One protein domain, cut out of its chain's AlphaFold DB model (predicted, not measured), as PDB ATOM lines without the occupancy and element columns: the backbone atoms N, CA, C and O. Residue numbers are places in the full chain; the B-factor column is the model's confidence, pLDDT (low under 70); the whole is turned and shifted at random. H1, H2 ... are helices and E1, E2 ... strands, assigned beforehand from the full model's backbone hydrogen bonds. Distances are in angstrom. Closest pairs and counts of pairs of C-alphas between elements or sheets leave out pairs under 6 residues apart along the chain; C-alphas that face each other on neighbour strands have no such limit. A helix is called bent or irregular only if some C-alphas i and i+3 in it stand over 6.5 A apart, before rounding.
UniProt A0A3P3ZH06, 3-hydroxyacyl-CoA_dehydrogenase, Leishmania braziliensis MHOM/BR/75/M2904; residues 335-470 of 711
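What this domain is: This is residues 335 to 470 of the 711 residues of the protein "3-hydroxyacyl-CoA_dehydrogenase" of Leishmania braziliensis MHOM/BR/75/M2904 (UniProt A0A3P3ZH06). A twisted sheet of six strands is the middle layer of three: H1, H2 and H4 lie side by side over one face, and the long helix H5 packs on the other face, where the sheet curls round it. At one end of the longest axis residues 425 to 430, in the link from E4 to E5, stick out from the body, and the short H3 lies toward the other end. The printed part has 136 residues, with five named helices and six named strands in the order E1 H1 E2 H2 H3 E3 H4 E4 E5 H5 E6, a mixed class of helices and strands. The sheet runs E1 E2 E3 E4 E5 E6 and is mixed, with E4 and E5 antiparallel and the other neighbour pairs parallel. The whole is compact, with a radius of gyration of the C-alphas of 14.6 A and spans of 47 by 35 by 25 A.

How they stand to each other: E1, residues 335 to 337, is an edge strand and the parallel neighbour of E2, residues 360 to 365, with N 337 and O 363 2.9 A apart. Between them H1, residues 339 to 352, lies over E1 at a height over the sheet of 7.6 A and runs along the strands, at 20 degrees to E1 on the local plane. E2 is parallel to E3, residues 395 to 400, with N 362 and O 396 2.8 A apart. H2, residues 371 to 382, is close to H1 but not clearly touching, the closest C-alphas being those of Val 349 and His 381 at 7.4 A, with a shallow tilt of 12 degrees, the same way. H3, residues 386 to 389, is not on the sheet; it only just touches H2, with 3 pairs of C-alphas within 8 A, only at the corner and with residues 381 to 382 of H2 alone, the closest C-alphas being those of Leu 382 and Gln 388 at 5.7 A. H4, residues 403 to 410, touches H2 at a shallow tilt of 16 degrees, the same way, the closest C-alphas being those of Leu 375 and Met 409 at 6.1 A. H4 lies over E3 and E4, residues 415 to 421, at a height over the sheet of 8.7 A, on the same face as H1. E3 and E4 are parallel, with N 399 and O 417 2.8 A apart. E4 and E5, residues 434 to 440, form a hairpin, with N 418 and O 437 2.8 A apart. H5, residues 446 to 463, is on the opposite face from H1 and H4; its closest C-alphas to E3 are those of Asn 396 and Thr 452, 4.8 A. E6, residues 467 to 469, is the other edge strand, parallel to E5, with N 436 and O 468 2.8 A apart. Four strand-helix-strand units, parallel neighbour strands joined through one or more helices, have right-handed crossovers: E1 H1 E2, E2 H2 H3 E3, E3 H4 E4 and E5 H5 E6. In H2 and H5 every O i to N i+4 pair is within hydrogen-bond range; in H1 it is 6 of 10 and in H4 2 of 4, and H3 is too short for such a pair.

Where its parts are: E1 begins at C-alpha 335, (146.414, 196.147, 180.325). H1 is 18.2 A long and irregular, C-alphas 340 and 343 being 8.3 A apart. E2 is 16.3 A long, H2 15.1 A and E3 16.0 A. H4 is only just irregular, with C-alphas 405 and 408 6.51 A apart. E4 is 19.9 A long and E5 19.3 A. H5, the longest helix, covers 26.0 A from C-alpha 446 at (165.139, 206.029, 171.168). E6 ends at C-alpha 469, (152.507, 216.045, 172.831).

The domain as a whole: The two C-alphas farthest apart are those of Ala 386 and Met 428, 47.5 A. The printed part has no cut. The link from E4 to E5 is long, with 12 residues. The mean pLDDT of the printed part is 83.0, and residues 353 to 357 and 424 to 431 are under 70.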
ATOM      1  N   LEU A 335     146.744 196.613 178.984       87.69
ATOM      2  CA  LEU A 335     146.414 196.147 180.325       87.69
ATOM      3  C   LEU A 335     146.260 197.359 181.234       87.69
ATOM      4  O   LEU A 335     147.234 198.031 181.562       87.69
ATOM      5  N   ALA A 336     145.020 197.645 181.620       86.62
ATOM      6  CA  ALA A 336     144.707 198.758 182.502       86.62
ATOM      7  C   ALA A 336     144.572 198.315 183.956       86.62
ATOM      8  O   ALA A 336     143.923 197.307 184.242       86.62
ATOM      9  N   PHE A 337     145.117 199.122 184.863       87.12
ATOM     10  CA  PHE A 337     145.035 198.962 186.313       87.12
ATOM     11  C   PHE A 337     144.252 200.133 186.930       87.12
ATOM     12  O   PHE A 337     144.825 200.946 187.654       87.12
ATOM     13  N   PRO A 338     142.945 200.275 186.624       85.94
ATOM     14  CA  PRO A 338     142.117 201.271 187.287       85.94
ATOM     15  C   PRO A 338     141.865 200.843 188.733       85.94
ATOM     16  O   PRO A 338     141.709 199.647 189.010       85.94
ATOM     17  N   ARG A 339     141.741 201.814 189.643       83.19
ATOM     18  CA  ARG A 339     141.479 201.534 191.067       83.19
ATOM     19  C   ARG A 339     140.220 200.697 191.299       83.19
ATOM     20  O   ARG A 339     140.200 199.847 192.177       83.19
ATOM     21  N   VAL A 340     139.185 200.893 190.479       82.88
ATOM     22  CA  VAL A 340     137.909 200.151 190.562       82.88
ATOM     23  C   VAL A 340     138.109 198.636 190.435       82.88
ATOM     24  O   VAL A 340     137.323 197.861 190.960       82.88
ATOM     25  N   GLN A 341     139.182 198.200 189.771       85.31
ATOM     26  CA  GLN A 341     139.476 196.788 189.527       85.31
ATOM     27  C   GLN A 341     140.606 196.264 190.420       85.31
ATOM     28  O   GLN A 341     141.293 195.327 190.020       85.31
ATOM     29  N   TYR A 342     140.818 196.866 191.595       84.81
ATOM     30  CA  TYR A 342     141.910 196.517 192.511       84.81
ATOM     31  C   TYR A 342     141.999 195.010 192.808       84.81
ATOM     32  O   TYR A 342     143.086 194.441 192.783       84.81
ATOM     33  N   SER A 343     140.857 194.336 192.990       86.06
ATOM     34  CA  SER A 343     140.788 192.885 193.225       86.06
ATOM     35  C   SER A 343     141.383 192.042 192.089       86.06
ATOM     36  O   SER A 343     141.936 190.981 192.346       86.06
ATOM     37  N   LEU A 344     141.327 192.531 190.846       86.31
ATOM     38  CA  LEU A 344     141.807 191.838 189.644       86.31
ATOM     39  C   LEU A 344     143.258 192.192 189.286       86.31
ATOM     40  O   LEU A 344     143.780 191.738 188.265       86.31
ATOM     41  N   TRP A 345     143.917 193.062 190.059       87.62
ATOM     42  CA  TRP A 345     145.264 193.527 189.725       87.62
ATOM     43  C   TRP A 345     146.280 192.387 189.744       87.62
ATOM     44  O   TRP A 345     147.103 192.303 188.834       87.62
ATOM     45  N   MET A 346     146.204 191.488 190.726       87.31
ATOM     46  CA  MET A 346     147.157 190.380 190.846       87.31
ATOM     47  C   MET A 346     147.042 189.392 189.686       87.31
ATOM     48  O   MET A 346     148.065 189.013 189.114       87.31
ATOM     49  N   ASP A 347     145.822 189.073 189.259       83.81
ATOM     50  CA  ASP A 347     145.585 188.216 188.097       83.81
ATOM     51  C   ASP A 347     146.160 188.860 186.831       83.81
ATOM     52  O   ASP A 347     146.893 188.230 186.070       83.81
ATOM     53  N   LYS A 348     145.941 190.169 186.638       85.00
ATOM     54  CA  LYS A 348     146.526 190.914 185.511       85.00
ATOM     55  C   LYS A 348     148.053 190.926 185.540       85.00
ATOM     56  O   LYS A 348     148.664 190.790 184.480       85.00
ATOM     57  N   VAL A 349     148.675 191.045 186.713       84.31
ATOM     58  CA  VAL A 349     150.138 190.938 186.857       84.31
ATOM     59  C   VAL A 349     150.628 189.545 186.464       84.31
ATOM     60  O   VAL A 349     151.634 189.437 185.763       84.31
ATOM     61  N   GLN A 350     149.911 188.479 186.826       80.81
ATOM     62  CA  GLN A 350     150.242 187.122 186.371       80.81
ATOM     63  C   GLN A 350     150.106 186.990 184.847       80.81
ATOM     64  O   GLN A 350     150.927 186.352 184.199       80.81
ATOM     65  N   THR A 351     149.150 187.675 184.211       77.94
ATOM     66  CA  THR A 351     149.066 187.660 182.738       77.94
ATOM     67  C   THR A 351     150.228 188.368 182.035       77.94
ATOM     68  O   THR A 351     150.423 188.155 180.833       77.94
ATOM     69  N   LEU A 352     150.986 189.203 182.759       75.25
ATOM     70  CA  LEU A 352     152.212 189.808 182.252       75.25
ATOM     71  C   LEU A 352     153.365 188.797 182.265       75.25
ATOM     72  O   LEU A 352     154.234 188.915 181.418       75.25
ATOM     73  N   THR A 353     153.428 187.829 183.189       65.50
ATOM     74  CA  THR A 353     154.598 186.935 183.357       65.50
ATOM     75  C   THR A 353     154.758 185.874 182.264       65.50
ATOM     76  O   THR A 353     155.806 185.237 182.207       65.50
ATOM     77  N   ALA A 354     153.779 185.702 181.373       59.69
ATOM     78  CA  ALA A 354     153.901 184.816 180.218       59.69
ATOM     79  C   ALA A 354     154.782 185.447 179.120       59.69
ATOM     80  O   ALA A 354     154.572 186.602 178.761       59.69
ATOM     81  N   GLU A 355     155.690 184.670 178.512       55.62
ATOM     82  CA  GLU A 355     156.613 185.062 177.417       55.62
ATOM     83  C   GLU A 355     155.938 185.749 176.203       55.62
ATOM     84  O   GLU A 355     156.598 186.357 175.367       55.62
ATOM     85  N   LYS A 356     154.600 185.738 176.134       57.78
ATOM     86  CA  LYS A 356     153.753 186.410 175.134       57.78
ATOM     87  C   LYS A 356     153.460 187.898 175.428       57.78
ATOM     88  O   LYS A 356     152.486 188.434 174.897       57.78
ATOM     89  N   SER A 357     154.208 188.566 176.312       63.53
ATOM     90  CA  SER A 357     153.925 189.951 176.748       63.53
ATOM     91  C   SER A 357     154.841 191.027 176.151       63.53
ATOM     92  O   SER A 357     154.822 192.157 176.640       63.53
ATOM     93  N   VAL A 358     155.667 190.700 175.152       70.12
ATOM     94  CA  VAL A 358     156.562 191.678 174.511       70.12
ATOM     95  C   VAL A 358     155.730 192.802 173.880       70.12
ATOM     96  O   VAL A 358     154.758 192.539 173.177       70.12
ATOM     97  N   GLY A 359     156.059 194.056 174.191       73.88
ATOM     98  CA  GLY A 359     155.366 195.241 173.679       73.88
ATOM     99  C   GLY A 359     154.010 195.538 174.332       73.88
ATOM    100  O   GLY A 359     153.269 196.382 173.827       73.88
ATOM    101  N   ALA A 360     153.649 194.865 175.433       85.06
ATOM    102  CA  ALA A 360     152.390 195.130 176.129       85.06
ATOM    103  C   ALA A 360     152.360 196.544 176.737       85.06
ATOM    104  O   ALA A 360     153.337 197.010 177.327       85.06
ATOM    105  N   VAL A 361     151.208 197.211 176.629       86.50
ATOM    106  CA  VAL A 361     150.983 198.548 177.189       86.50
ATOM    107  C   VAL A 361     150.346 198.424 178.568       86.50
ATOM    108  O   VAL A 361     149.247 197.882 178.701       86.50
ATOM    109  N   VAL A 362     151.022 198.944 179.589       90.19
ATOM    110  CA  VAL A 362     150.576 198.945 180.984       90.19
ATOM    111  C   VAL A 362     150.053 200.337 181.329       90.19
ATOM    112  O   VAL A 362     150.827 201.286 181.445       90.19
ATOM    113  N   LEU A 363     148.733 200.458 181.488       90.56
ATOM    114  CA  LEU A 363     148.057 201.705 181.854       90.56
ATOM    115  C   LEU A 363     147.858 201.746 183.373       90.56
ATOM    116  O   LEU A 363     147.126 200.920 183.924       90.56
ATOM    117  N   LEU A 364     148.485 202.712 184.039       90.81
ATOM    118  CA  LEU A 364     148.442 202.882 185.490       90.81
ATOM    119  C   LEU A 364     147.636 204.133 185.860       90.81
ATOM    120  O   LEU A 364     147.902 205.222 185.353       90.81
ATOM    121  N   ASP A 365     146.656 203.970 186.746       88.94
ATOM    122  CA  ASP A 365     145.857 205.072 187.288       88.94
ATOM    123  C   ASP A 365     146.618 205.758 188.431       88.94
ATOM    124  O   ASP A 365     146.932 205.149 189.456       88.94
ATOM    125  N   CYS A 366     146.932 207.033 188.236       86.44
ATOM    126  CA  CYS A 366     147.685 207.885 189.151       86.44
ATOM    127  C   CYS A 366     146.827 209.041 189.681       86.44
ATOM    128  O   CYS A 366     147.362 210.079 190.074       86.44
ATOM    129  N   SER A 367     145.500 208.891 189.680       83.94
ATOM    130  CA  SER A 367     144.604 209.822 190.367       83.94
ATOM    131  C   SER A 367     144.935 209.904 191.864       83.94
ATOM    132  O   SER A 367     145.447 208.948 192.447       83.94
ATOM    133  N   GLU A 368     144.610 211.025 192.521       79.38
ATOM    134  CA  GLU A 368     144.885 211.235 193.959       79.38
ATOM    135  C   GLU A 368     144.399 210.073 194.839       79.38
ATOM    136  O   GLU A 368     145.028 209.714 195.831       79.38
ATOM    137  N   LYS A 369     143.285 209.455 194.440       82.31
ATOM    138  CA  LYS A 369     142.661 208.328 195.130       82.31
ATOM    139  C   LYS A 369     143.396 206.999 194.924       82.31
ATOM    140  O   LYS A 369     143.258 206.124 195.768       82.31
ATOM    141  N   ALA A 370     144.104 206.828 193.809       85.31
ATOM    142  CA  ALA A 370     144.741 205.572 193.400       85.31
ATOM    143  C   ALA A 370     146.268 205.573 193.576       85.31
ATOM    144  O   ALA A 370     146.880 204.510 193.638       85.31
ATOM    145  N   VAL A 371     146.895 206.751 193.677       87.44
ATOM    146  CA  VAL A 371     148.356 206.917 193.592       87.44
ATOM    147  C   VAL A 371     149.144 206.059 194.589       87.44
ATOM    148  O   VAL A 371     150.199 205.535 194.238       87.44
ATOM    149  N   THR A 372     148.651 205.874 195.817       88.50
ATOM    150  CA  THR A 372     149.317 205.049 196.841       88.50
ATOM    151  C   THR A 372     149.288 203.567 196.489       88.50
ATOM    152  O   THR A 372     150.310 202.889 196.580       88.50
ATOM    153  N   ASP A 373     148.132 203.083 196.039       88.75
ATOM    154  CA  ASP A 373     147.903 201.684 195.681       88.75
ATOM    155  C   ASP A 373     148.727 201.325 194.437       88.75
ATOM    156  O   ASP A 373     149.431 200.313 194.406       88.75
ATOM    157  N   THR A 374     148.716 202.212 193.442       89.38
ATOM    158  CA  THR A 374     149.491 202.081 192.206       89.38
ATOM    159  C   THR A 374     150.999 202.141 192.469       89.38
ATOM    160  O   THR A 374     151.760 201.373 191.879       89.38
ATOM    161  N   LEU A 375     151.465 203.001 193.384       89.44
ATOM    162  CA  LEU A 375     152.878 203.046 193.773       89.44
ATOM    163  C   LEU A 375     153.329 201.734 194.422       89.44
ATOM    164  O   LEU A 375     154.423 201.251 194.121       89.44
ATOM    165  N   ASN A 376     152.494 201.151 195.286       89.12
ATOM    166  CA  ASN A 376     152.772 199.850 195.885       89.12
ATOM    167  C   ASN A 376     152.871 198.775 194.801       89.12
ATOM    168  O   ASN A 376     153.897 198.106 194.735       89.12
ATOM    169  N   LEU A 377     151.900 198.697 193.881       88.62
ATOM    170  CA  LEU A 377     151.924 197.771 192.742       88.62
ATOM    171  C   LEU A 377     153.244 197.847 191.953       88.62
ATOM    172  O   LEU A 377     153.858 196.816 191.669       88.62
ATOM    173  N   VAL A 378     153.709 199.060 191.630       87.75
ATOM    174  CA  VAL A 378     154.974 199.260 190.905       87.75
ATOM    175  C   VAL A 378     156.164 198.748 191.718       87.75
ATOM    176  O   VAL A 378     156.984 197.987 191.199       87.75
ATOM    177  N   LYS A 379     156.247 199.118 192.999       88.62
ATOM    178  CA  LYS A 379     157.377 198.769 193.867       88.62
ATOM    179  C   LYS A 379     157.470 197.275 194.162       88.62
ATOM    180  O   LYS A 379     158.564 196.729 194.067       88.62
ATOM    181  N   THR A 380     156.371 196.610 194.516       85.44
ATOM    182  CA  THR A 380     156.403 195.190 194.904       85.44
ATOM    183  C   THR A 380     156.326 194.240 193.719       85.44
ATOM    184  O   THR A 380     156.990 193.204 193.741       85.44
ATOM    185  N   HIS A 381     155.545 194.558 192.683       82.69
ATOM    186  CA  HIS A 381     155.182 193.573 191.657       82.69
ATOM    187  C   HIS A 381     155.744 193.852 190.260       82.69
ATOM    188  O   HIS A 381     155.788 192.931 189.444       82.69
ATOM    189  N   LEU A 382     156.199 195.078 189.970       82.19
ATOM    190  CA  LEU A 382     156.754 195.433 188.654       82.19
ATOM    191  C   LEU A 382     158.261 195.726 188.679       82.19
ATOM    192  O   LEU A 382     158.928 195.512 187.673       82.19
ATOM    193  N   VAL A 383     158.808 196.190 189.808       84.12
ATOM    194  CA  VAL A 383     160.231 196.576 189.941       84.12
ATOM    195  C   VAL A 383     160.935 195.855 191.106       84.12
ATOM    196  O   VAL A 383     162.166 195.883 191.214       84.12
ATOM    197  N   GLY A 384     160.178 195.164 191.965       78.44
ATOM    198  CA  GLY A 384     160.661 194.621 193.239       78.44
ATOM    199  C   GLY A 384     161.806 193.614 193.109       78.44
ATOM    200  O   GLY A 384     162.747 193.636 193.901       78.44
ATOM    201  N   THR A 385     161.787 192.772 192.076       80.81
ATOM    202  CA  THR A 385     162.796 191.719 191.851       80.81
ATOM    203  C   THR A 385     163.670 191.992 190.621       80.81
ATOM    204  O   THR A 385     163.290 192.723 189.706       80.81
ATOM    205  N   ALA A 386     164.870 191.398 190.575       78.44
ATOM    206  CA  ALA A 386     165.792 191.553 189.441       78.44
ATOM    207  C   ALA A 386     165.203 191.003 188.127       78.44
ATOM    208  O   ALA A 386     165.396 191.591 187.064       78.44
ATOM    209  N   THR A 387     164.423 189.921 188.213       77.62
ATOM    210  CA  THR A 387     163.730 189.299 187.076       77.62
ATOM    211  C   THR A 387     162.635 190.204 186.511       77.62
ATOM    212  O   THR A 387     162.492 190.311 185.297       77.62
ATOM    213  N   GLN A 388     161.890 190.910 187.365       81.19
ATOM    214  CA  GLN A 388     160.905 191.908 186.934       81.19
ATOM    215  C   GLN A 388     161.576 193.131 186.292       81.19
ATOM    216  O   GLN A 388     161.133 193.588 185.241       81.19
ATOM    217  N   ARG A 389     162.698 193.609 186.848       80.75
ATOM    218  CA  ARG A 389     163.468 194.725 186.270       80.75
ATOM    219  C   ARG A 389     164.017 194.427 184.877       80.75
ATOM    220  O   ARG A 389     163.953 195.294 184.010       80.75
ATOM    221  N   ALA A 390     164.478 193.201 184.634       80.69
ATOM    222  CA  ALA A 390     164.935 192.768 183.312       80.69
ATOM    223  C   ALA A 390     163.827 192.799 182.238       80.69
ATOM    224  O   ALA A 390     164.125 192.769 181.047       80.69
ATOM    225  N   ARG A 391     162.551 192.875 182.643       79.44
ATOM    226  CA  ARG A 391     161.395 192.883 181.736       79.44
ATOM    227  C   ARG A 391     160.912 194.277 181.346       79.44
ATOM    228  O   ARG A 391     160.157 194.392 180.384       79.44
ATOM    229  N   LEU A 392     161.345 195.320 182.057       79.44
ATOM    230  CA  LEU A 392     160.949 196.708 181.800       79.44
ATOM    231  C   LEU A 392     161.182 197.169 180.347       79.44
ATOM    232  O   LEU A 392     160.310 197.868 179.843       79.44
ATOM    233  N   PRO A 393     162.256 196.759 179.633       79.88
ATOM    234  CA  PRO A 393     162.445 197.127 178.226       79.88
ATOM    235  C   PRO A 393     161.361 196.600 177.276       79.88
ATOM    236  O   PRO A 393     161.198 197.134 176.188       79.88
ATOM    237  N   TYR A 394     160.617 195.562 177.675       80.44
ATOM    238  CA  TYR A 394     159.577 194.940 176.853       80.44
ATOM    239  C   TYR A 394     158.166 195.447 177.177       80.44
ATOM    240  O   TYR A 394     157.197 194.921 176.627       80.44
ATOM    241  N   LEU A 395     158.026 196.414 178.090       86.19
ATOM    242  CA  LEU A 395     156.744 196.954 178.539       86.19
ATOM    243  C   LEU A 395     156.681 198.460 178.292       86.19
ATOM    244  O   LEU A 395     157.601 199.197 178.637       86.19
ATOM    245  N   ASN A 396     155.547 198.921 177.768       89.31
ATOM    246  CA  ASN A 396     155.277 200.338 177.554       89.31
ATOM    247  C   ASN A 396     154.423 200.869 178.708       89.31
ATOM    248  O   ASN A 396     153.250 200.507 178.831       89.31
ATOM    249  N   PHE A 397     154.994 201.718 179.561       91.69
ATOM    250  CA  PHE A 397     154.282 202.278 180.711       91.69
ATOM    251  C   PHE A 397     153.594 203.593 180.362       91.69
ATOM    252  O   PHE A 397     154.227 204.545 179.902       91.69
ATOM    253  N   VAL A 398     152.294 203.657 180.639       93.00
ATOM    254  CA  VAL A 398     151.475 204.854 180.455       93.00
ATOM    255  C   VAL A 398     150.799 205.194 181.782       93.00
ATOM    256  O   VAL A 398     150.001 204.417 182.303       93.00
ATOM    257  N   LEU A 399     151.131 206.354 182.339       93.12
ATOM    258  CA  LEU A 399     150.613 206.857 183.609       93.12
ATOM    259  C   LEU A 399     149.491 207.859 183.341       93.12
ATOM    260  O   LEU A 399     149.683 208.790 182.566       93.12
ATOM    261  N   ILE A 400     148.336 207.697 183.981       90.25
ATOM    262  CA  ILE A 400     147.179 208.584 183.805       90.25
ATOM    263  C   ILE A 400     146.944 209.334 185.114       90.25
ATOM    264  O   ILE A 400     146.503 208.739 186.093       90.25
ATOM    265  N   GLY A 401     147.231 210.631 185.152       86.12
ATOM    266  CA  GLY A 401     147.061 211.450 186.352       86.12
ATOM    267  C   GLY A 401     147.886 212.731 186.327       86.12
ATOM    268  O   GLY A 401     148.559 213.042 185.346       86.12
ATOM    269  N   GLU A 402     147.835 213.499 187.415       80.50
ATOM    270  CA  GLU A 402     148.594 214.747 187.520       80.50
ATOM    271  C   GLU A 402     150.112 214.503 187.591       80.50
ATOM    272  O   GLU A 402     150.592 213.502 188.135       80.50
ATOM    273  N   ALA A 403     150.893 215.456 187.072       73.06
ATOM    274  CA  ALA A 403     152.354 215.363 187.036       73.06
ATOM    275  C   ALA A 403     152.970 215.177 188.441       73.06
ATOM    276  O   ALA A 403     153.859 214.348 188.624       73.06
ATOM    277  N   ALA A 404     152.450 215.877 189.455       75.69
ATOM    278  CA  ALA A 404     152.938 215.768 190.831       75.69
ATOM    279  C   ALA A 404     152.713 214.366 191.432       75.69
ATOM    280  O   ALA A 404     153.583 213.827 192.119       75.69
ATOM    281  N   ALA A 405     151.563 213.747 191.143       81.00
ATOM    282  CA  ALA A 405     151.237 212.399 191.608       81.00
ATOM    283  C   ALA A 405     152.102 211.335 190.910       81.00
ATOM    284  O   ALA A 405     152.606 210.410 191.552       81.00
ATOM    285  N   THR A 406     152.329 211.496 189.605       85.25
ATOM    286  CA  THR A 406     153.118 210.559 188.789       85.25
ATOM    287  C   THR A 406     154.619 210.622 189.076       85.25
ATOM    288  O   THR A 406     155.301 209.605 188.947       85.25
ATOM    289  N   GLN A 407     155.146 211.751 189.559       85.12
ATOM    290  CA  GLN A 407     156.582 211.938 189.808       85.12
ATOM    291  C   GLN A 407     157.198 210.902 190.761       85.12
ATOM    292  O   GLN A 407     158.340 210.487 190.567       85.12
ATOM    293  N   ARG A 408     156.437 210.416 191.750       85.06
ATOM    294  CA  ARG A 408     156.894 209.344 192.657       85.06
ATOM    295  C   ARG A 408     157.082 208.005 191.943       85.06
ATOM    296  O   ARG A 408     157.924 207.212 192.342       85.06
ATOM    297  N   MET A 409     156.298 207.747 190.899       86.38
ATOM    298  CA  MET A 409     156.372 206.513 190.112       86.38
ATOM    299  C   MET A 409     157.483 206.579 189.068       86.38
ATOM    300  O   MET A 409     158.151 205.578 188.826       86.38
ATOM    301  N   LEU A 410     157.728 207.766 188.505       87.44
ATOM    302  CA  LEU A 410     158.796 208.000 187.531       87.44
ATOM    303  C   LEU A 410     160.194 207.687 188.087       87.44
ATOM    304  O   LEU A 410     161.066 207.285 187.331       87.44
ATOM    305  N   GLN A 411     160.402 207.778 189.405       86.38
ATOM    306  CA  GLN A 411     161.661 207.367 190.049       86.38
ATOM    307  C   GLN A 411     161.957 205.861 189.920       86.38
ATOM    308  O   GLN A 411     163.092 205.438 190.117       86.38
ATOM    309  N   HIS A 412     160.942 205.046 189.622       86.94
ATOM    310  CA  HIS A 412     161.049 203.589 189.550       86.94
ATOM    311  C   HIS A 412     160.971 203.040 188.123       86.94
ATOM    312  O   HIS A 412     161.241 201.856 187.922       86.94
ATOM    313  N   LEU A 413     160.596 203.867 187.142       88.38
ATOM    314  CA  LEU A 413     160.377 203.451 185.759       88.38
ATOM    315  C   LEU A 413     161.424 204.097 184.840       88.38
ATOM    316  O   LEU A 413     161.630 205.307 184.915       88.38
ATOM    317  N   PRO A 414     162.073 203.329 183.950       86.75
ATOM    318  CA  PRO A 414     163.126 203.858 183.088       86.75
ATOM    319  C   PRO A 414     162.585 204.689 181.917       86.75
ATOM    320  O   PRO A 414     163.291 205.562 181.415       86.75
ATOM    321  N   CYS A 415     161.356 204.423 181.476       90.44
ATOM    322  CA  CYS A 415     160.644 205.181 180.457       90.44
ATOM    323  C   CYS A 415     159.142 205.086 180.737       90.44
ATOM    324  O   CYS A 415     158.630 203.991 180.980       90.44
ATOM    325  N   ALA A 416     158.444 206.218 180.735       92.62
ATOM    326  CA  ALA A 416     156.997 206.258 180.898       92.62
ATOM    327  C   ALA A 416     156.393 207.485 180.208       92.62
ATOM    328  O   ALA A 416     156.914 208.597 180.313       92.62
ATOM    329  N   ALA A 417     155.254 207.290 179.549       93.75
ATOM    330  CA  ALA A 417     154.432 208.386 179.053       93.75
ATOM    331  C   ALA A 417     153.403 208.778 180.119       93.75
ATOM    332  O   ALA A 417     152.668 207.931 180.621       93.75
ATOM    333  N   VAL A 418     153.326 210.058 180.463       93.44
ATOM    334  CA  VAL A 418     152.329 210.608 181.384       93.44
ATOM    335  C   VAL A 418     151.252 211.320 180.582       93.44
ATOM    336  O   VAL A 418     151.552 212.207 179.785       93.44
ATOM    337  N   ILE A 419     150.005 210.933 180.822       92.38
ATOM    338  CA  ILE A 419     148.796 211.566 180.311       92.38
ATOM    339  C   ILE A 419     148.184 212.367 181.459       92.38
ATOM    340  O   ILE A 419     147.720 211.793 182.447       92.38
ATOM    341  N   SER A 420     148.168 213.687 181.316       89.50
ATOM    342  CA  SER A 420     147.581 214.610 182.288       89.50
ATOM    343  C   SER A 420     146.593 215.552 181.612       89.50
ATOM    344  O   SER A 420     146.819 215.971 180.479       89.50
ATOM    345  N   SER A 421     145.534 215.952 182.317       86.75
ATOM    346  CA  SER A 421     144.606 216.959 181.794       86.75
ATOM    347  C   SER A 421     145.329 218.288 181.565       86.75
ATOM    348  O   SER A 421     146.050 218.757 182.445       86.75
ATOM    349  N   ALA A 422     145.119 218.914 180.405       83.88
ATOM    350  CA  ALA A 422     145.604 220.268 180.141       83.88
ATOM    351  C   ALA A 422     144.791 221.339 180.895       83.88
ATOM    352  O   ALA A 422     145.234 222.479 180.989       83.88
ATOM    353  N   SER A 423     143.616 220.981 181.429       74.75
ATOM    354  CA  SER A 423     142.695 221.892 182.117       74.75
ATOM    355  C   SER A 423     142.277 221.369 183.489       74.75
ATOM    356  O   SER A 423     142.031 220.171 183.654       74.75
ATOM    357  N   ALA A 424     142.136 222.275 184.458       64.00
ATOM    358  CA  ALA A 424     141.611 221.977 185.792       64.00
ATOM    359  C   ALA A 424     140.105 222.282 185.962       64.00
ATOM    360  O   ALA A 424     139.532 221.886 186.976       64.00
ATOM    361  N   PHE A 425     139.448 222.947 184.998       63.22
ATOM    362  CA  PHE A 425     138.048 223.402 185.116       63.22
ATOM    363  C   PHE A 425     137.110 222.790 184.058       63.22
ATOM    364  O   PHE A 425     136.255 223.468 183.489       63.22
ATOM    365  N   CYS A 426     137.236 221.479 183.815       53.16
ATOM    366  CA  CYS A 426     136.461 220.699 182.830       53.16
ATOM    367  C   CYS A 426     134.934 220.594 183.082       53.16
ATOM    368  O   CYS A 426     134.302 219.638 182.646       53.16
ATOM    369  N   GLU A 427     134.312 221.573 183.735       43.03
ATOM    370  CA  GLU A 427     132.866 221.636 183.993       43.03
ATOM    371  C   GLU A 427     132.098 222.477 182.951       43.03
ATOM    372  O   GLU A 427     130.882 222.628 183.040       43.03
ATOM    373  N   MET A 428     132.786 223.033 181.944       40.97
ATOM    374  CA  MET A 428     132.214 224.016 181.004       40.97
ATOM    375  C   MET A 428     131.921 223.467 179.596       40.97
ATOM    376  O   MET A 428     131.637 224.238 178.683       40.97
ATOM    377  N   GLY A 429     131.975 222.145 179.400       45.34
ATOM    378  CA  GLY A 429     131.606 221.512 178.129       45.34
ATOM    379  C   GLY A 429     132.618 221.674 176.986       45.34
ATOM    380  O   GLY A 429     132.275 221.353 175.852       45.34
ATOM    381  N   HIS A 430     133.842 222.140 177.268       48.72
ATOM    382  CA  HIS A 430     134.977 222.049 176.342       48.72
ATOM    383  C   HIS A 430     135.594 220.650 176.417       48.72
ATOM    384  O   HIS A 430     135.706 220.072 177.502       48.72
ATOM    385  N   ALA A 431     136.016 220.101 175.278       52.31
ATOM    386  CA  ALA A 431     136.668 218.799 175.260       52.31
ATOM    387  C   ALA A 431     137.985 218.844 176.055       52.31
ATOM    388  O   ALA A 431     138.842 219.695 175.813       52.31
ATOM    389  N   SER A 432     138.145 217.931 177.015       71.50
ATOM    390  CA  SER A 432     139.318 217.873 177.888       71.50
ATOM    391  C   SER A 432     140.550 217.391 177.121       71.50
ATOM    392  O   SER A 432     140.832 216.196 177.015       71.50
ATOM    393  N   VAL A 433     141.302 218.346 176.576       86.62
ATOM    394  CA  VAL A 433     142.591 218.088 175.931       86.62
ATOM    395  C   VAL A 433     143.547 217.466 176.937       86.62
ATOM    396  O   VAL A 433     143.719 217.970 178.047       86.62
ATOM    397  N   GLN A 434     144.161 216.355 176.542       89.69
ATOM    398  CA  GLN A 434     145.179 215.691 177.341       89.69
ATOM    399  C   GLN A 434     146.565 216.102 176.866       89.69
ATOM    400  O   GLN A 434     146.873 216.091 175.676       89.69
ATOM    401  N   GLN A 435     147.424 216.435 177.810       92.06
ATOM    402  CA  GLN A 435     148.840 216.595 177.565       92.06
ATOM    403  C   GLN A 435     149.528 215.236 177.714       92.06
ATOM    404  O   GLN A 435     149.346 214.555 178.723       92.06
ATOM    405  N   VAL A 436     150.344 214.865 176.728       92.75
ATOM    406  CA  VAL A 436     151.197 213.674 176.766       92.75
ATOM    407  C   VAL A 436     152.646 214.116 176.900       92.75
ATOM    408  O   VAL A 436     153.158 214.840 176.046       92.75
ATOM    409  N   ARG A 437     153.302 213.677 177.973       92.88
ATOM    410  CA  ARG A 437     154.714 213.960 178.252       92.88
ATOM    411  C   ARG A 437     155.482 212.658 178.382       92.88
ATOM    412  O   ARG A 437     155.055 211.772 179.119       92.88
ATOM    413  N   LEU A 438     156.615 212.553 177.703       92.12
ATOM    414  CA  LEU A 438     157.496 211.400 177.834       92.12
ATOM    415  C   LEU A 438     158.574 211.685 178.882       92.12
ATOM    416  O   LEU A 438     159.249 212.710 178.821       92.12
ATOM    417  N   TYR A 439     158.733 210.771 179.834       90.69
ATOM    418  CA  TYR A 439     159.793 210.807 180.833       90.69
ATOM    419  C   TYR A 439     160.718 209.630 180.614       90.69
ATOM    420  O   TYR A 439     160.270 208.486 180.533       90.69
ATOM    421  N   VAL A 440     162.008 209.927 180.522       90.12
ATOM    422  CA  VAL A 440     163.015 208.965 180.101       90.12
ATOM    423  C   VAL A 440     164.233 209.074 181.008       90.12
ATOM    424  O   VAL A 440     164.688 210.170 181.333       90.12
ATOM    425  N   SER A 441     164.754 207.925 181.421       87.19
ATOM    426  CA  SER A 441     166.037 207.803 182.108       87.19
ATOM    427  C   SER A 441     167.207 208.088 181.153       87.19
ATOM    428  O   SER A 441     167.108 207.835 179.948       87.19
ATOM    429  N   PRO A 442     168.336 208.618 181.657       81.31
ATOM    430  CA  PRO A 442     169.502 208.863 180.816       81.31
ATOM    431  C   PRO A 442     169.953 207.555 180.142       81.31
ATOM    432  O   PRO A 442     170.097 206.534 180.810       81.31
ATOM    433  N   ASN A 443     170.193 207.607 178.826       83.31
ATOM    434  CA  ASN A 443     170.627 206.494 177.961       83.31
ATOM    435  C   ASN A 443     169.564 205.440 177.582       83.31
ATOM    436  O   ASN A 443     169.926 204.369 177.093       83.31
ATOM    437  N   TRP A 444     168.267 205.709 177.759       87.25
ATOM    438  CA  TRP A 444     167.233 204.796 177.255       87.25
ATOM    439  C   TRP A 444     167.162 204.803 175.709       87.25
ATOM    440  O   TRP A 444     167.224 205.885 175.121       87.25
ATOM    441  N   PRO A 445     166.985 203.656 175.024       88.75
ATOM    442  CA  PRO A 445     166.949 203.596 173.556       88.75
ATOM    443  C   PRO A 445     165.814 204.420 172.929       88.75
ATOM    444  O   PRO A 445     164.675 204.347 173.392       88.75
ATOM    445  N   ALA A 446     166.106 205.156 171.850       87.75
ATOM    446  CA  ALA A 446     165.139 206.029 171.168       87.75
ATOM    447  C   ALA A 446     163.935 205.265 170.584       87.75
ATOM    448  O   ALA A 446     162.809 205.753 170.655       87.75
ATOM    449  N   ASP A 447     164.142 204.042 170.094       86.31
ATOM    450  CA  ASP A 447     163.056 203.218 169.548       86.31
ATOM    451  C   ASP A 447     162.017 202.875 170.630       86.31
ATOM    452  O   ASP A 447     160.815 203.039 170.434       86.31
ATOM    453  N   LEU A 448     162.479 202.517 171.833       86.31
ATOM    454  CA  LEU A 448     161.604 202.199 172.969       86.31
ATOM    455  C   LEU A 448     160.906 203.444 173.541       86.31
ATOM    456  O   LEU A 448     159.791 203.356 174.064       86.31
ATOM    457  N   GLN A 449     161.552 204.610 173.454       89.56
ATOM    458  CA  GLN A 449     160.927 205.896 173.777       89.56
ATOM    459  C   GLN A 449     159.746 206.170 172.841       89.56
ATOM    460  O   GLN A 449     158.650 206.502 173.304       89.56
ATOM    461  N   GLN A 450     159.961 205.975 171.538       89.69
ATOM    462  CA  GLN A 450     158.946 206.172 170.514       89.69
ATOM    463  C   GLN A 450     157.787 205.183 170.672       89.69
ATOM    464  O   GLN A 450     156.632 205.600 170.600       89.69
ATOM    465  N   ASP A 451     158.065 203.913 170.972       88.75
ATOM    466  CA  ASP A 451     157.036 202.901 171.240       88.75
ATOM    467  C   ASP A 451     156.168 203.261 172.454       88.75
ATOM    468  O   ASP A 451     154.937 203.158 172.406       88.75
ATOM    469  N   THR A 452     156.792 203.748 173.532       90.31
ATOM    470  CA  THR A 452     156.081 204.177 174.747       90.31
ATOM    471  C   THR A 452     155.189 205.387 174.467       90.31
ATOM    472  O   THR A 452     154.032 205.430 174.898       90.31
ATOM    473  N   LEU A 453     155.695 206.366 173.711       91.31
ATOM    474  CA  LEU A 453     154.909 207.519 173.283       91.31
ATOM    475  C   LEU A 453     153.732 207.073 172.405       91.31
ATOM    476  O   LEU A 453     152.581 207.414 172.681       91.31
ATOM    477  N   LEU A 454     153.993 206.249 171.392       90.94
ATOM    478  CA  LEU A 454     152.993 205.743 170.458       90.94
ATOM    479  C   LEU A 454     151.882 204.947 171.159       90.94
ATOM    480  O   LEU A 454     150.709 205.063 170.787       90.94
ATOM    481  N   ALA A 455     152.229 204.187 172.201       90.06
ATOM    482  CA  ALA A 455     151.287 203.479 173.060       90.06
ATOM    483  C   ALA A 455     150.285 204.433 173.729       90.06
ATOM    484  O   ALA A 455     149.073 204.194 173.671       90.06
ATOM    485  N   ALA A 456     150.767 205.540 174.302       91.06
ATOM    486  CA  ALA A 456     149.916 206.562 174.910       91.06
ATOM    487  C   ALA A 456     149.012 207.253 173.875       91.06
ATOM    488  O   ALA A 456     147.808 207.398 174.098       91.06
ATOM    489  N   LEU A 457     149.561 207.620 172.712       91.25
ATOM    490  CA  LEU A 457     148.796 208.276 171.643       91.25
ATOM    491  C   LEU A 457     147.718 207.353 171.066       91.25
ATOM    492  O   LEU A 457     146.585 207.773 170.836       91.25
ATOM    493  N   THR A 458     148.032 206.070 170.893       89.06
ATOM    494  CA  THR A 458     147.068 205.080 170.397       89.06
ATOM    495  C   THR A 458     145.955 204.827 171.404       89.06
ATOM    496  O   THR A 458     144.796 204.682 171.008       89.06
ATOM    497  N   TYR A 459     146.272 204.814 172.701       88.31
ATOM    498  CA  TYR A 459     145.261 204.750 173.752       88.31
ATOM    499  C   TYR A 459     144.283 205.933 173.667       88.31
ATOM    500  O   TYR A 459     143.068 205.723 173.642       88.31
ATOM    501  N   LEU A 460     144.794 207.163 173.550       88.44
ATOM    502  CA  LEU A 460     143.974 208.377 173.452       88.44
ATOM    503  C   LEU A 460     143.144 208.417 172.165       88.44
ATOM    504  O   LEU A 460     141.954 208.731 172.209       88.44
ATOM    505  N   LYS A 461     143.727 207.997 171.036       86.19
ATOM    506  CA  LYS A 461     143.030 207.895 169.749       86.19
ATOM    507  C   LYS A 461     141.867 206.902 169.803       86.19
ATOM    508  O   LYS A 461     140.779 207.225 169.340       86.19
ATOM    509  N   ARG A 462     142.053 205.730 170.430       83.44
ATOM    510  CA  ARG A 462     140.970 204.745 170.651       83.44
ATOM    511  C   ARG A 462     139.850 205.286 171.543       83.44
ATOM    512  O   ARG A 462     138.709 204.866 171.399       83.44
ATOM    513  N   ARG A 463     140.171 206.201 172.462       81.81
ATOM    514  CA  ARG A 463     139.198 206.876 173.333       81.81
ATOM    515  C   ARG A 463     138.522 208.084 172.676       81.81
ATOM    516  O   ARG A 463     137.594 208.618 173.271       81.81
ATOM    517  N   GLY A 464     138.972 208.516 171.497       81.88
ATOM    518  CA  GLY A 464     138.473 209.733 170.852       81.88
ATOM    519  C   GLY A 464     138.804 211.004 171.639       81.88
ATOM    520  O   GLY A 464     138.037 211.961 171.599       81.88
ATOM    521  N   VAL A 465     139.914 211.010 172.386       85.31
ATOM    522  CA  VAL A 465     140.301 212.136 173.244       85.31
ATOM    523  C   VAL A 465     141.379 212.976 172.547       85.31
ATOM    524  O   VAL A 465     142.420 212.424 172.161       85.31
ATOM    525  N   PRO A 466     141.166 214.295 172.371       87.50
ATOM    526  CA  PRO A 466     142.174 215.181 171.798       87.50
ATOM    527  C   PRO A 466     143.410 215.240 172.693       87.50
ATOM    528  O   PRO A 466     143.315 215.232 173.925       87.50
ATOM    529  N   HIS A 467     144.578 215.334 172.075       90.31
ATOM    530  CA  HIS A 467     145.833 215.341 172.804       90.31
ATOM    531  C   HIS A 467     146.896 216.221 172.159       90.31
ATOM    532  O   HIS A 467     146.910 216.418 170.942       90.31
ATOM    533  N   VAL A 468     147.797 216.714 173.005       91.56
ATOM    534  CA  VAL A 468     148.980 217.490 172.632       91.56
ATOM    535  C   VAL A 468     150.207 216.810 173.221       91.56
ATOM    536  O   VAL A 468     150.252 216.529 174.421       91.56
ATOM    537  N   VAL A 469     151.206 216.550 172.382       91.88
ATOM    538  CA  VAL A 469     152.507 216.045 172.831       91.88
ATOM    539  C   VAL A 469     153.374 217.239 173.187       91.88
ATOM    540  O   VAL A 469     153.574 218.124 172.359       91.88
ATOM    541  N   ALA A 470     153.876 217.265 174.417       91.06
ATOM    542  CA  ALA A 470     154.737 218.338 174.884       91.06
ATOM    543  C   ALA A 470     155.912 217.780 175.690       91.06
ATOM    544  O   ALA A 470     155.744 216.874 176.508       91.06
TER     545      ALA A 470